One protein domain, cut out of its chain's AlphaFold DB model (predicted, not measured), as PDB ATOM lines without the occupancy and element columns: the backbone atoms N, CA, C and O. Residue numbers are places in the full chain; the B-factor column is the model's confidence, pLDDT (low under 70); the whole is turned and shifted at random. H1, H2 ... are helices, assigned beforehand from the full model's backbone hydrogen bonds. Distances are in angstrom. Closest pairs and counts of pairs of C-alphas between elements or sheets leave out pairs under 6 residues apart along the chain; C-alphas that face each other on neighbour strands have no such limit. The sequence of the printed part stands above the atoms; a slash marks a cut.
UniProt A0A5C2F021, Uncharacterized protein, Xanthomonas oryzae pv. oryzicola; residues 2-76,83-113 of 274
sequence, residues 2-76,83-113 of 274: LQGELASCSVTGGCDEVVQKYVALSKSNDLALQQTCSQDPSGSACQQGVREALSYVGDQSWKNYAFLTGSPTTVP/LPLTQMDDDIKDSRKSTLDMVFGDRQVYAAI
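Overview. This is residues 2 to 76 and 83 to 113 of the 274 residues of an uncharacterized protein of Xanthomonas oryzae pv. oryzicola (UniProt A0A5C2F021). Two long helices, H2 and H5, lie side by side and run the same way, and H3 packs at a slant on both of them. H1 folds back on residues 15 to 22 of H2, H4 is near H1 but touches no helix, and the short H6 turns off the end of H5 and packs on H3. The printed part has 106 residues with six named helices, H1 to H6 in order along the chain, and no named strand; its class is all helix. It is only just loose, close to compact, with a radius of gyration of the C-alphas of 15.7 A, and elongated, with spans of 44 by 28 by 18 A.

Arrangement. Start with H1, residues 2 to 12, which forms a helical hairpin with H2, residues 15 to 39: they touch, closest at C-alphas Cys 9 and Cys 15, 5.0 A apart, at a shallow tilt of 17 degrees, opposite ways. H2 in turn forms a helical hairpin with H3, residues 44 to 58; H2 touches it with residues 30 to 37 alone, closest at C-alphas Cys 37 and Cys 46, 4.8 A apart, at a steep tilt of 38 degrees. Next look at H4, residues 61 to 68, which is close to H1 but not clearly touching, with the closest C-alphas, Ala 7 and Tyr 65, 6.6 A apart. Past the cut, H5, residues 83 to 105, touches H2, closest at C-alphas Asp 16 and Pro 84, 5.3 A apart, at a shallow tilt of 8 degrees, the same way. H5 also touches H3, closest at C-alphas Val 57 and Arg 96, 5.2 A apart, at a steep tilt of 45 degrees, opposite ways. H2, H3 and H5 are an up-and-down bundle, each running against the one before it in the chain; helix packing is part aligned, part crossed. H6, residues 107 to 110, touches H5 only at the corner, closest at C-alphas Val 103 and Tyr 110, 4.9 A apart, and only just touches H3, with 3 pairs of C-alphas within 8 A, closest at Gln 47 and Val 109, 6.5 A apart. Every O i to N i+4 pair is within hydrogen-bond range in H2 and H3, against 6 of 7 in H1, 2 of 4 in H4 and 17 of 19 in H5; H6 is too short for such a pair.

Along the chain. Find C-alpha 2 at (108.114, 141.560, 160.516), where H1 begins its 14.7 A. H2 runs 36.2 A to C-alpha 39 at (101.979, 152.576, 186.802), and H3 runs 20.5 A. H4 is 11.4 A long, H5 33.3 A and H6 4.9 A, ending at C-alpha 110 at (111.508, 140.700, 189.065).

Size, cuts and confidence. The C-alphas of Gln 39 and Pro 76, 47.8 A apart, are the two farthest apart. Residues 77 to 82 are not printed, in the link across the cut from H4 to H5, and C-alphas 76 and 83 are 19.2 A apart; the links printed whole are tight. Mean pLDDT of the printed part is 76.3, with residues 2 to 16, 58 to 76 and 83 to 86 under 70.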
ATOM      1  N   LEU A   2     106.745 141.034 160.707       54.78
ATOM      2  CA  LEU A   2     108.114 141.560 160.516       54.78
ATOM      3  C   LEU A   2     109.245 140.511 160.452       54.78
ATOM      4  O   LEU A   2     110.174 140.696 159.679       54.78
ATOM      5  N   GLN A   3     109.186 139.395 161.191       56.50
ATOM      6  CA  GLN A   3     110.204 138.328 161.072       56.50
ATOM      7  C   GLN A   3     110.239 137.692 159.668       56.50
ATOM      8  O   GLN A   3     111.306 137.354 159.165       56.50
ATOM      9  N   GLY A   4     109.076 137.564 159.015       55.59
ATOM     10  CA  GLY A   4     108.982 137.075 157.636       55.59
ATOM     11  C   GLY A   4     109.497 138.095 156.620       55.59
ATOM     12  O   GLY A   4     110.149 137.721 155.650       55.59
ATOM     13  N   GLU A   5     109.276 139.387 156.879       61.34
ATOM     14  CA  GLU A   5     109.816 140.481 156.067       61.34
ATOM     15  C   GLU A   5     111.341 140.583 156.203       61.34
ATOM     16  O   GLU A   5     112.028 140.713 155.192       61.34
ATOM     17  N   LEU A   6     111.879 140.415 157.416       61.41
ATOM     18  CA  LEU A   6     113.319 140.355 157.679       61.41
ATOM     19  C   LEU A   6     113.972 139.167 156.950       61.41
ATOM     20  O   LEU A   6     115.014 139.313 156.311       61.41
ATOM     21  N   ALA A   7     113.316 138.001 156.980       59.31
ATOM     22  CA  ALA A   7     113.750 136.832 156.225       59.31
ATOM     23  C   ALA A   7     113.721 137.095 154.710       59.31
ATOM     24  O   ALA A   7     114.674 136.758 154.014       59.31
ATOM     25  N   SER A   8     112.684 137.757 154.187       60.94
ATOM     26  CA  SER A   8     112.595 138.071 152.756       60.94
ATOM     27  C   SER A   8     113.600 139.131 152.293       60.94
ATOM     28  O   SER A   8     114.235 138.938 151.259       60.94
ATOM     29  N   CYS A   9     113.822 140.200 153.070       59.72
ATOM     30  CA  CYS A   9     114.694 141.308 152.669       59.72
ATOM     31  C   CYS A   9     116.154 140.864 152.552       59.72
ATOM     32  O   CYS A   9     116.902 141.395 151.731       59.72
ATOM     33  N   SER A  10     116.555 139.870 153.353       55.78
ATOM     34  CA  SER A  10     117.902 139.299 153.308       55.78
ATOM     35  C   SER A  10     118.194 138.590 151.978       55.78
ATOM     36  O   SER A  10     119.348 138.514 151.566       55.78
ATOM     37  N   VAL A  11     117.146 138.134 151.281       54.84
ATOM     38  CA  VAL A  11     117.221 137.460 149.978       54.84
ATOM     39  C   VAL A  11     116.990 138.440 148.823       54.84
ATOM     40  O   VAL A  11     117.624 138.320 147.778       54.84
ATOM     41  N   THR A  12     116.090 139.415 148.985       54.00
ATOM     42  CA  THR A  12     115.647 140.311 147.899       54.00
ATOM     43  C   THR A  12     116.341 141.678 147.871       54.00
ATOM     44  O   THR A  12     116.136 142.435 146.924       54.00
ATOM     45  N   GLY A  13     117.149 142.012 148.885       58.00
ATOM     46  CA  GLY A  13     117.685 143.360 149.108       58.00
ATOM     47  C   GLY A  13     116.673 144.304 149.783       58.00
ATOM     48  O   GLY A  13     115.494 143.979 149.907       58.00
ATOM     49  N   GLY A  14     117.135 145.478 150.241       63.72
ATOM     50  CA  GLY A  14     116.280 146.511 150.859       63.72
ATOM     51  C   GLY A  14     116.046 146.377 152.372       63.72
ATOM     52  O   GLY A  14     115.076 146.926 152.888       63.72
ATOM     53  N   CYS A  15     116.913 145.664 153.102       68.31
ATOM     54  CA  CYS A  15     116.732 145.445 154.543       68.31
ATOM     55  C   CYS A  15     116.775 146.708 155.410       68.31
ATOM     56  O   CYS A  15     116.293 146.646 156.534       68.31
ATOM     57  N   ASP A  16     117.299 147.835 154.923       69.75
ATOM     58  CA  ASP A  16     117.412 149.062 155.722       69.75
ATOM     59  C   ASP A  16     116.048 149.539 156.243       69.75
ATOM     60  O   ASP A  16     115.906 149.829 157.428       69.75
ATOM     61  N   GLU A  17     115.016 149.554 155.395       73.62
ATOM     62  CA  GLU A  17     113.677 150.009 155.793       73.62
ATOM     63  C   GLU A  17     112.999 149.021 156.756       73.62
ATOM     64  O   GLU A  17     112.342 149.425 157.717       73.62
ATOM     65  N   VAL A  18     113.179 147.715 156.527       73.31
ATOM     66  CA  VAL A  18     112.613 146.657 157.379       73.31
ATOM     67  C   VAL A  18     113.276 146.665 158.755       73.31
ATOM     68  O   VAL A  18     112.585 146.608 159.771       73.31
ATOM     69  N   VAL A  19     114.602 146.808 158.798       74.31
ATOM     70  CA  VAL A  19     115.366 146.962 160.038       74.31
ATOM     71  C   VAL A  19     114.945 148.218 160.783       74.31
ATOM     72  O   VAL A  19     114.675 148.143 161.976       74.31
ATOM     73  N   GLN A  20     114.834 149.364 160.109       80.00
ATOM     74  CA  GLN A  20     114.417 150.605 160.764       80.00
ATOM     75  C   GLN A  20     113.016 150.494 161.363       80.00
ATOM     76  O   GLN A  20     112.800 150.940 162.488       80.00
ATOM     77  N   LYS A  21     112.072 149.859 160.655       80.50
ATOM     78  CA  LYS A  21     110.733 149.564 161.185       80.50
ATOM     79  C   LYS A  21     110.798 148.660 162.411       80.50
ATOM     80  O   LYS A  21     110.091 148.907 163.384       80.50
ATOM     81  N   TYR A  22     111.656 147.643 162.375       80.56
ATOM     82  CA  TYR A  22     111.847 146.722 163.487       80.56
ATOM     83  C   TYR A  22     112.413 147.426 164.727       80.56
ATOM     84  O   TYR A  22     111.820 147.351 165.798       80.56
ATOM     85  N   VAL A  23     113.496 148.187 164.557       82.50
ATOM     86  CA  VAL A  23     114.141 148.981 165.614       82.50
ATOM     87  C   VAL A  23     113.184 150.038 166.175       82.50
ATOM     88  O   VAL A  23     113.090 150.222 167.384       82.50
ATOM     89  N   ALA A  24     112.423 150.733 165.324       86.12
ATOM     90  CA  ALA A  24     111.444 151.720 165.781       86.12
ATOM     91  C   ALA A  24     110.314 151.078 166.603       86.12
ATOM     92  O   ALA A  24     109.904 151.634 167.623       86.12
ATOM     93  N   LEU A  25     109.831 149.904 166.181       86.50
ATOM     94  CA  LEU A  25     108.825 149.148 166.922       86.50
ATOM     95  C   LEU A  25     109.371 148.662 168.268       86.50
ATOM     96  O   LEU A  25     108.697 148.831 169.279       86.50
ATOM     97  N   SER A  26     110.589 148.120 168.284       86.94
ATOM     98  CA  SER A  26     111.287 147.688 169.499       86.94
ATOM     99  C   SER A  26     111.370 148.823 170.527       86.94
ATOM    100  O   SER A  26     110.827 148.714 171.625       86.94
ATOM    101  N   LYS A  27     111.876 149.993 170.119       89.62
ATOM    102  CA  LYS A  27     111.948 151.190 170.976       89.62
ATOM    103  C   LYS A  27     110.586 151.670 171.469       89.62
ATOM    104  O   LYS A  27     110.459 152.113 172.609       89.62
ATOM    105  N   SER A  28     109.560 151.606 170.620       91.31
ATOM    106  CA  SER A  28     108.195 151.959 171.019       91.31
ATOM    107  C   SER A  28     107.651 150.995 172.075       91.31
ATOM    108  O   SER A  28     106.976 151.437 173.006       91.31
ATOM    109  N   ASN A  29     107.938 149.700 171.942       90.88
ATOM    110  CA  ASN A  29     107.529 148.684 172.908       90.88
ATOM    111  C   ASN A  29     108.267 148.858 174.238       90.88
ATOM    112  O   ASN A  29     107.624 148.805 175.283       90.88
ATOM    113  N   ASP A  30     109.567 149.159 174.210       91.88
ATOM    114  CA  ASP A  30     110.352 149.439 175.418       91.88
ATOM    115  C   ASP A  30     109.775 150.627 176.204       91.88
ATOM    116  O   ASP A  30     109.589 150.547 177.420       91.88
ATOM    117  N   LEU A  31     109.429 151.723 175.516       93.12
ATOM    118  CA  LEU A  31     108.807 152.899 176.138       93.12
ATOM    119  C   LEU A  31     107.421 152.584 176.715       93.12
ATOM    120  O   LEU A  31     107.107 152.996 177.834       93.12
ATOM    121  N   ALA A  32     106.590 151.854 175.968       92.62
ATOM    122  CA  ALA A  32     105.266 151.448 176.431       92.62
ATOM    123  C   ALA A  32     105.356 150.526 177.657       92.62
ATOM    124  O   ALA A  32     104.568 150.666 178.598       92.62
ATOM    125  N   LEU A  33     106.343 149.628 177.680       93.62
ATOM    126  CA  LEU A  33     106.594 148.743 178.807       93.62
ATOM    127  C   LEU A  33     107.027 149.529 180.044       93.62
ATOM    128  O   LEU A  33     106.441 149.345 181.108       93.62
ATOM    129  N   GLN A  34     107.983 150.453 179.902       93.62
ATOM    130  CA  GLN A  34     108.422 151.324 180.998       93.62
ATOM    131  C   GLN A  34     107.249 152.095 181.607       93.62
ATOM    132  O   GLN A  34     107.091 152.127 182.827       93.62
ATOM    133  N   GLN A  35     106.388 152.677 180.769       93.62
ATOM    134  CA  GLN A  35     105.205 153.398 181.236       93.62
ATOM    135  C   GLN A  35     104.228 152.472 181.964       93.62
ATOM    136  O   GLN A  35     103.801 152.791 183.073       93.62
ATOM    137  N   THR A  36     103.920 151.313 181.380       93.62
ATOM    138  CA  THR A  36     102.991 150.331 181.959       93.62
ATOM    139  C   THR A  36     103.484 149.843 183.320       93.62
ATOM    140  O   THR A  36     102.750 149.898 184.304       93.62
ATOM    141  N   CYS A  37     104.751 149.435 183.401       93.50
ATOM    142  CA  CYS A  37     105.353 148.936 184.631       93.50
ATOM    143  C   CYS A  37     105.562 150.024 185.688       93.50
ATOM    144  O   CYS A  37     105.506 149.723 186.871       93.50
ATOM    145  N   SER A  38     105.737 151.292 185.299       92.62
ATOM    146  CA  SER A  38     105.793 152.398 186.269       92.62
ATOM    147  C   SER A  38     104.444 152.691 186.940       92.62
ATOM    148  O   SER A  38     104.417 153.253 188.033       92.62
ATOM    149  N   GLN A  39     103.330 152.339 186.289       93.69
ATOM    150  CA  GLN A  39     101.979 152.576 186.802       93.69
ATOM    151  C   GLN A  39     101.483 151.415 187.661       93.69
ATOM    152  O   GLN A  39     100.933 151.642 188.738       93.69
ATOM    153  N   ASP A  40     101.667 150.185 187.181       92.94
ATOM    154  CA  ASP A  40     101.301 148.967 187.902       92.94
ATOM    155  C   ASP A  40     102.331 147.859 187.625       92.94
ATOM    156  O   ASP A  40     102.144 147.036 186.720       92.94
ATOM    157  N   PRO A  41     103.431 147.817 188.395       90.62
ATOM    158  CA  PRO A  41     104.484 146.817 188.215       90.62
ATOM    159  C   PRO A  41     104.003 145.390 188.515       90.62
ATOM    160  O   PRO A  41     104.577 144.429 188.007       90.62
ATOM    161  N   SER A  42     102.930 145.226 189.297       90.50
ATOM    162  CA  SER A  42     102.301 143.926 189.575       90.50
ATOM    163  C   SER A  42     101.212 143.535 188.571       90.50
ATOM    164  O   SER A  42     100.742 142.394 188.570       90.50
ATOM    165  N   GLY A  43     100.814 144.473 187.711       90.75
ATOM    166  CA  GLY A  43      99.728 144.313 186.759       90.75
ATOM    167  C   GLY A  43     100.064 143.311 185.665       90.75
ATOM    168  O   GLY A  43     101.194 143.243 185.180       90.75
ATOM    169  N   SER A  44      99.060 142.556 185.214       90.88
ATOM    170  CA  SER A  44      99.233 141.530 184.177       90.88
ATOM    171  C   SER A  44      99.870 142.075 182.895       90.88
ATOM    172  O   SER A  44     100.676 141.380 182.286       90.88
ATOM    173  N   ALA A  45      99.564 143.322 182.525       91.81
ATOM    174  CA  ALA A  45     100.148 143.989 181.365       91.81
ATOM    175  C   ALA A  45     101.667 144.197 181.510       91.81
ATOM    176  O   ALA A  45     102.413 143.870 180.590       91.81
ATOM    177  N   CYS A  46     102.135 144.670 182.672       92.12
ATOM    178  CA  CYS A  46     103.567 144.799 182.941       92.12
ATOM    179  C   CYS A  46     104.242 143.424 182.964       92.12
ATOM    180  O   CYS A  46     105.229 143.191 182.272       92.12
ATOM    181  N   GLN A  47     103.670 142.481 183.712       90.06
ATOM    182  CA  GLN A  47     104.222 141.141 183.895       90.06
ATOM    183  C   GLN A  47     104.344 140.386 182.562       90.06
ATOM    184  O   GLN A  47     105.352 139.730 182.306       90.06
ATOM    185  N   GLN A  48     103.339 140.500 181.689       90.44
ATOM    186  CA  GLN A  48     103.385 139.939 180.341       90.44
ATOM    187  C   GLN A  48     104.412 140.665 179.468       90.44
ATOM    188  O   GLN A  48     105.241 140.005 178.844       90.44
ATOM    189  N   GLY A  49     104.405 141.998 179.462       90.62
ATOM    190  CA  GLY A  49     105.336 142.777 178.652       90.62
ATOM    191  C   GLY A  49     106.804 142.538 179.024       90.62
ATOM    192  O   GLY A  49     107.648 142.439 178.141       90.62
ATOM    193  N   VAL A  50     107.113 142.333 180.308       92.12
ATOM    194  CA  VAL A  50     108.461 141.966 180.782       92.12
ATOM    195  C   VAL A  50     108.882 140.606 180.240       92.12
ATOM    196  O   VAL A  50     110.020 140.448 179.808       92.12
ATOM    197  N   ARG A  51     107.978 139.620 180.220       89.69
ATOM    198  CA  ARG A  51     108.264 138.293 179.652       89.69
ATOM    199  C   ARG A  51     108.503 138.367 178.148       89.69
ATOM    200  O   ARG A  51     109.435 137.743 177.655       89.69
ATOM    201  N   GLU A  52     107.701 139.149 177.430       88.25
ATOM    202  CA  GLU A  52     107.872 139.373 175.991       88.25
ATOM    203  C   GLU A  52     109.196 140.090 175.683       88.25
ATOM    204  O   GLU A  52     109.936 139.664 174.794       88.25
ATOM    205  N   ALA A  53     109.543 141.117 176.464       90.75
ATOM    206  CA  ALA A  53     110.807 141.834 176.336       90.75
ATOM    207  C   ALA A  53     112.011 140.932 176.647       90.75
ATOM    208  O   ALA A  53     112.956 140.881 175.862       90.75
ATOM    209  N   LEU A  54     111.961 140.157 177.740       91.12
ATOM    210  CA  LEU A  54     112.989 139.168 178.076       91.12
ATOM    211  C   LEU A  54     113.153 138.126 176.969       91.12
ATOM    212  O   LEU A  54     114.283 137.818 176.597       91.12
ATOM    213  N   SER A  55     112.051 137.627 176.409       85.81
ATOM    214  CA  SER A  55     112.077 136.688 175.287       85.81
ATOM    215  C   SER A  55     112.788 137.287 174.074       85.81
ATOM    216  O   SER A  55     113.701 136.674 173.523       85.81
ATOM    217  N   TYR A  56     112.468 138.533 173.718       83.25
ATOM    218  CA  TYR A  56     113.117 139.243 172.618       83.25
ATOM    219  C   TYR A  56     114.631 139.427 172.829       83.25
ATOM    220  O   TYR A  56     115.425 139.161 171.925       83.25
ATOM    221  N   VAL A  57     115.058 139.845 174.024       84.25
ATOM    222  CA  VAL A  57     116.472 140.176 174.300       84.25
ATOM    223  C   VAL A  57     117.323 138.956 174.687       84.25
ATOM    224  O   VAL A  57     118.562 138.976 174.557       84.25
ATOM    225  N   GLY A  58     116.658 137.902 175.164       68.94
ATOM    226  CA  GLY A  58     117.202 136.617 175.588       68.94
ATOM    227  C   GLY A  58     117.246 135.562 174.479       68.94
ATOM    228  O   GLY A  58     118.120 134.704 174.518       68.94
ATOM    229  N   ASP A  59     116.417 135.648 173.434       65.25
ATOM    230  CA  ASP A  59     116.464 134.746 172.272       65.25
ATOM    231  C   ASP A  59     117.464 135.249 171.200       65.25
ATOM    232  O   ASP A  59     117.720 136.442 171.047       65.25
ATOM    233  N   GLN A  60     118.151 134.333 170.513       60.16
ATOM    234  CA  GLN A  60     119.044 134.613 169.371       60.16
ATOM    235  C   GLN A  60     118.589 133.913 168.087       60.16
ATOM    236  O   GLN A  60     119.326 133.919 167.102       60.16
ATOM    237  N   SER A  61     117.384 133.338 168.064       57.34
ATOM    238  CA  SER A  61     116.820 132.648 166.903       57.34
ATOM    239  C   SER A  61     116.932 133.465 165.613       57.34
ATOM    240  O   SER A  61     117.243 132.896 164.568       57.34
ATOM    241  N   TRP A  62     116.820 134.799 165.684       53.94
ATOM    242  CA  TRP A  62     117.014 135.705 164.547       53.94
ATOM    243  C   TRP A  62     118.406 135.586 163.880       53.94
ATOM    244  O   TRP A  62     118.506 135.706 162.660       53.94
ATOM    245  N   LYS A  63     119.477 135.265 164.623       57.88
ATOM    246  CA  LYS A  63     120.828 135.067 164.059       57.88
ATOM    247  C   LYS A  63     120.933 133.802 163.208       57.88
ATOM    248  O   LYS A  63     121.709 133.772 162.255       57.88
ATOM    249  N   ASN A  64     120.101 132.791 163.468       52.06
ATOM    250  CA  ASN A  64     120.016 131.605 162.608       52.06
ATOM    251  C   ASN A  64     119.417 131.936 161.226       52.06
ATOM    252  O   ASN A  64     119.732 131.263 160.244       52.06
ATOM    253  N   TYR A  65     118.627 133.010 161.105       51.00
ATOM    254  CA  TYR A  65     118.132 133.485 159.807       51.00
ATOM    255  C   TYR A  65     119.233 134.153 158.965       51.00
ATOM    256  O   TYR A  65     119.177 134.093 157.738       51.00
ATOM    257  N   ALA A  66     120.280 134.708 159.589       48.22
ATOM    258  CA  ALA A  66     121.462 135.204 158.873       48.22
ATOM    259  C   ALA A  66     122.325 134.058 158.297       48.22
ATOM    260  O   ALA A  66     122.974 134.226 157.267       48.22
ATOM    261  N   PHE A  67     122.295 132.875 158.925       40.94
ATOM    262  CA  PHE A  67     122.985 131.672 158.442       40.94
ATOM    263  C   PHE A  67     122.266 131.006 157.255       40.94
ATOM    264  O   PHE A  67     122.912 130.609 156.287       40.94
ATOM    265  N   LEU A  68     120.930 130.927 157.286       39.66
ATOM    266  CA  LEU A  68     120.123 130.296 156.226       39.66
ATOM    267  C   LEU A  68     120.101 131.075 154.898       39.66
ATOM    268  O   LEU A  68     119.683 130.534 153.878       39.66
ATOM    269  N   THR A  69     120.557 132.327 154.895       45.78
ATOM    270  CA  THR A  69     120.514 133.233 153.734       45.78
ATOM    271  C   THR A  69     121.875 133.385 153.048       45.78
ATOM    272  O   THR A  69     122.023 134.178 152.123       45.78
ATOM    273  N   GLY A  70     122.870 132.581 153.448       40.03
ATOM    274  CA  GLY A  70     124.163 132.492 152.765       40.03
ATOM    275  C   GLY A  70     125.136 133.635 153.063       40.03
ATOM    276  O   GLY A  70     126.127 133.779 152.347       40.03
ATOM    277  N   SER A  71     124.913 134.428 154.118       43.41
ATOM    278  CA  SER A  71     125.965 135.326 154.612       43.41
ATOM    279  C   SER A  71     127.120 134.488 155.190       43.41
ATOM    280  O   SER A  71     126.878 133.613 156.026       43.41
ATOM    281  N   PRO A  72     128.371 134.685 154.734       36.38
ATOM    282  CA  PRO A  72     129.470 133.766 155.017       36.38
ATOM    283  C   PRO A  72     129.774 133.695 156.517       36.38
ATOM    284  O   PRO A  72     130.027 134.703 157.170       36.38
ATOM    285  N   THR A  73     129.782 132.476 157.058       39.16
ATOM    286  CA  THR A  73     129.957 132.176 158.491       39.16
ATOM    287  C   THR A  73     131.385 131.824 158.901       39.16
ATOM    288  O   THR A  73     131.606 131.234 159.953       39.16
ATOM    289  N   THR A  74     132.395 132.227 158.131       35.59
ATOM    290  CA  THR A  74     133.787 132.130 158.593       35.59
ATOM    291  C   THR A  74     134.604 133.324 158.129       35.59
ATOM    292  O   THR A  74     134.936 133.407 156.955       35.59
ATOM    293  N   VAL A  75     135.003 134.205 159.054       36.06
ATOM    294  CA  VAL A  75     136.321 134.850 158.972       36.06
ATOM    295  C   VAL A  75     136.863 135.101 160.391       36.06
ATOM    296  O   VAL A  75     136.198 135.754 161.198       36.06
ATOM    297  N   PRO A  76     138.061 134.589 160.721       40.50
ATOM    298  CA  PRO A  76     138.815 135.014 161.890       40.50
ATOM    299  C   PRO A  76     139.343 136.432 161.639       40.50
ATOM    300  O   PRO A  76     139.922 136.686 160.590       40.50
ATOM    301  N   LEU A  83     125.514 146.721 156.957       46.06
ATOM    302  CA  LEU A  83     125.123 147.818 157.863       46.06
ATOM    303  C   LEU A  83     123.745 147.687 158.565       46.06
ATOM    304  O   LEU A  83     123.693 147.968 159.763       46.06
ATOM    305  N   PRO A  84     122.646 147.238 157.922       52.72
ATOM    306  CA  PRO A  84     121.350 147.096 158.595       52.72
ATOM    307  C   PRO A  84     121.343 146.120 159.787       52.72
ATOM    308  O   PRO A  84     120.722 146.407 160.804       52.72
ATOM    309  N   LEU A  85     122.065 144.998 159.750       58.59
ATOM    310  CA  LEU A  85     121.994 144.016 160.848       58.59
ATOM    311  C   LEU A  85     122.692 144.495 162.130       58.59
ATOM    312  O   LEU A  85     122.273 144.132 163.227       58.59
ATOM    313  N   THR A  86     123.685 145.382 162.007       65.31
ATOM    314  CA  THR A  86     124.344 145.989 163.178       65.31
ATOM    315  C   THR A  86     123.397 146.877 163.988       65.31
ATOM    316  O   THR A  86     123.481 146.891 165.210       65.31
ATOM    317  N   GLN A  87     122.424 147.532 163.337       71.62
ATOM    318  CA  GLN A  87     121.424 148.353 164.032       71.62
ATOM    319  C   GLN A  87     120.462 147.508 164.872       71.62
ATOM    320  O   GLN A  87     120.012 147.963 165.919       71.62
ATOM    321  N   MET A  88     120.155 146.284 164.433       74.69
ATOM    322  CA  MET A  88     119.362 145.348 165.232       74.69
ATOM    323  C   MET A  88     120.155 144.814 166.422       74.69
ATOM    324  O   MET A  88     119.602 144.703 167.508       74.69
ATOM    325  N   ASP A  89     121.438 144.489 166.237       77.00
ATOM    326  CA  ASP A  89     122.300 144.068 167.346       77.00
ATOM    327  C   ASP A  89     122.423 145.173 168.411       77.00
ATOM    328  O   ASP A  89     122.328 144.881 169.606       77.00
ATOM    329  N   ASP A  90     122.597 146.429 167.983       83.06
ATOM    330  CA  ASP A  90     122.653 147.592 168.873       83.06
ATOM    331  C   ASP A  90     121.311 147.826 169.584       83.06
ATOM    332  O   ASP A  90     121.288 147.979 170.803       83.06
ATOM    333  N   ASP A  91     120.188 147.764 168.861       84.69
ATOM    334  CA  ASP A  91     118.847 147.871 169.450       84.69
ATOM    335  C   ASP A  91     118.584 146.771 170.481       84.69
ATOM    336  O   ASP A  91     118.255 147.066 171.622       84.69
ATOM    337  N   ILE A  92     118.834 145.505 170.137       86.25
ATOM    338  CA  ILE A  92     118.668 144.376 171.059       86.25
ATOM    339  C   ILE A  92     119.543 144.556 172.301       86.25
ATOM    340  O   ILE A  92     119.147 144.168 173.401       86.25
ATOM    341  N   LYS A  93     120.752 145.107 172.153       88.25
ATOM    342  CA  LYS A  93     121.638 145.398 173.283       88.25
ATOM    343  C   LYS A  93     121.064 146.501 174.176       88.25
ATOM    344  O   LYS A  93     121.082 146.337 175.399       88.25
ATOM    345  N   ASP A  94     120.538 147.573 173.598       90.69
ATOM    346  CA  ASP A  94     119.916 148.673 174.338       90.69
ATOM    347  C   ASP A  94     118.612 148.227 175.023       90.69
ATOM    348  O   ASP A  94     118.446 148.440 176.227       90.69
ATOM    349  N   SER A  95     117.738 147.507 174.313       91.19
ATOM    350  CA  SER A  95     116.510 146.910 174.857       91.19
ATOM    351  C   SER A  95     116.815 145.911 175.969       91.19
ATOM    352  O   SER A  95     116.127 145.890 176.991       91.19
ATOM    353  N   ARG A  96     117.888 145.115 175.841       94.00
ATOM    354  CA  ARG A  96     118.345 144.215 176.914       94.00
ATOM    355  C   ARG A  96     118.696 144.993 178.164       94.00
ATOM    356  O   ARG A  96     118.272 144.616 179.254       94.00
ATOM    357  N   LYS A  97     119.468 146.072 178.013       94.56
ATOM    358  CA  LYS A  97     119.830 146.920 179.141       94.56
ATOM    359  C   LYS A  97     118.582 147.528 179.784       94.56
ATOM    360  O   LYS A  97     118.427 147.363 180.987       94.56
ATOM    361  N   SER A  98     117.694 148.129 178.992       94.44
ATOM    362  CA  SER A  98     116.429 148.726 179.449       94.44
ATOM    363  C   SER A  98     115.552 147.724 180.214       94.44
ATOM    364  O   SER A  98     115.095 148.004 181.322       94.44
ATOM    365  N   THR A  99     115.382 146.520 179.663       94.62
ATOM    366  CA  THR A  99     114.597 145.445 180.288       94.62
ATOM    367  C   THR A  99     115.209 145.012 181.616       94.62
ATOM    368  O   THR A  99     114.503 144.890 182.613       94.62
ATOM    369  N   LEU A 100     116.530 144.808 181.666       96.50
ATOM    370  CA  LEU A 100     117.213 144.404 182.897       96.50
ATOM    371  C   LEU A 100     117.250 145.524 183.949       96.50
ATOM    372  O   LEU A 100     117.089 145.230 185.131       96.50
ATOM    373  N   ASP A 101     117.397 146.791 183.543       96.00
ATOM    374  CA  ASP A 101     117.298 147.948 184.446       96.00
ATOM    375  C   ASP A 101     115.912 147.976 185.118       96.00
ATOM    376  O   ASP A 101     115.813 148.220 186.318       96.00
ATOM    377  N   MET A 102     114.845 147.654 184.378       94.38
ATOM    378  CA  MET A 102     113.487 147.549 184.919       94.38
ATOM    379  C   MET A 102     113.322 146.350 185.860       94.38
ATOM    380  O   MET A 102     112.797 146.495 186.962       94.38
ATOM    381  N   VAL A 103     113.810 145.176 185.447       95.75
ATOM    382  CA  VAL A 103     113.764 143.938 186.239       95.75
ATOM    383  C   VAL A 103     114.482 144.097 187.577       95.75
ATOM    384  O   VAL A 103     113.969 143.651 188.599       95.75
ATOM    385  N   PHE A 104     115.654 144.732 187.605       96.50
ATOM    386  CA  PHE A 104     116.369 144.961 188.861       96.50
ATOM    387  C   PHE A 104     115.889 146.200 189.616       96.50
ATOM    388  O   PHE A 104     116.006 146.224 190.841       96.50
ATOM    389  N   GLY A 105     115.329 147.195 188.926       93.56
ATOM    390  CA  GLY A 105     114.798 148.417 189.527       93.56
ATOM    391  C   GLY A 105     113.526 148.209 190.351       93.56
ATOM    392  O   GLY A 105     113.264 149.001 191.254       93.56
ATOM    393  N   ASP A 106     112.768 147.138 190.091       93.56
ATOM    394  CA  ASP A 106     111.517 146.847 190.790       93.56
ATOM    395  C   ASP A 106     111.371 145.349 191.134       93.56
ATOM    396  O   ASP A 106     111.398 144.462 190.279       93.56
ATOM    397  N   ARG A 107     111.176 145.048 192.425       92.19
ATOM    398  CA  ARG A 107     111.026 143.671 192.929       92.19
ATOM    399  C   ARG A 107     109.761 142.971 192.443       92.19
ATOM    400  O   ARG A 107     109.769 141.748 192.318       92.19
ATOM    401  N   GLN A 108     108.685 143.709 192.192       91.88
ATOM    402  CA  GLN A 108     107.441 143.161 191.658       91.88
ATOM    403  C   GLN A 108     107.610 142.807 190.179       91.88
ATOM    404  O   GLN A 108     107.105 141.773 189.741       91.88
ATOM    405  N   VAL A 109     108.402 143.587 189.437       93.25
ATOM    406  CA  VAL A 109     108.798 143.238 188.065       93.25
ATOM    407  C   VAL A 109     109.684 141.993 188.052       93.25
ATOM    408  O   VAL A 109     109.423 141.068 187.288       93.25
ATOM    409  N   TYR A 110     110.682 141.906 188.935       94.69
ATOM    410  CA  TYR A 110     111.508 140.700 189.065       94.69
ATOM    411  C   TYR A 110     110.677 139.442 189.363       94.69
ATOM    412  O   TYR A 110     110.932 138.370 188.814       94.69
ATOM    413  N   ALA A 111     109.639 139.574 190.193       89.69
ATOM    414  CA  ALA A 111     108.733 138.477 190.526       89.69
ATOM    415  C   ALA A 111     107.931 137.938 189.319       89.69
ATOM    416  O   ALA A 111     107.373 136.842 189.412       89.69
ATOM    417  N   ALA A 112     107.923 138.637 188.174       87.88
ATOM    418  CA  ALA A 112     107.351 138.146 186.914       87.88
ATOM    419  C   ALA A 112     108.076 136.924 186.343       87.88
ATOM    420  O   ALA A 112     107.515 136.176 185.531       87.88
ATOM    421  N   ILE A 113     109.327 136.726 186.766       93.12
ATOM    422  CA  ILE A 113     110.239 135.686 186.298       93.12
ATOM    423  C   ILE A 113     110.021 134.410 187.133       93.12
ATOM    424  O   ILE A 113     110.899 133.905 187.834       93.12
TER     425      ILE A 113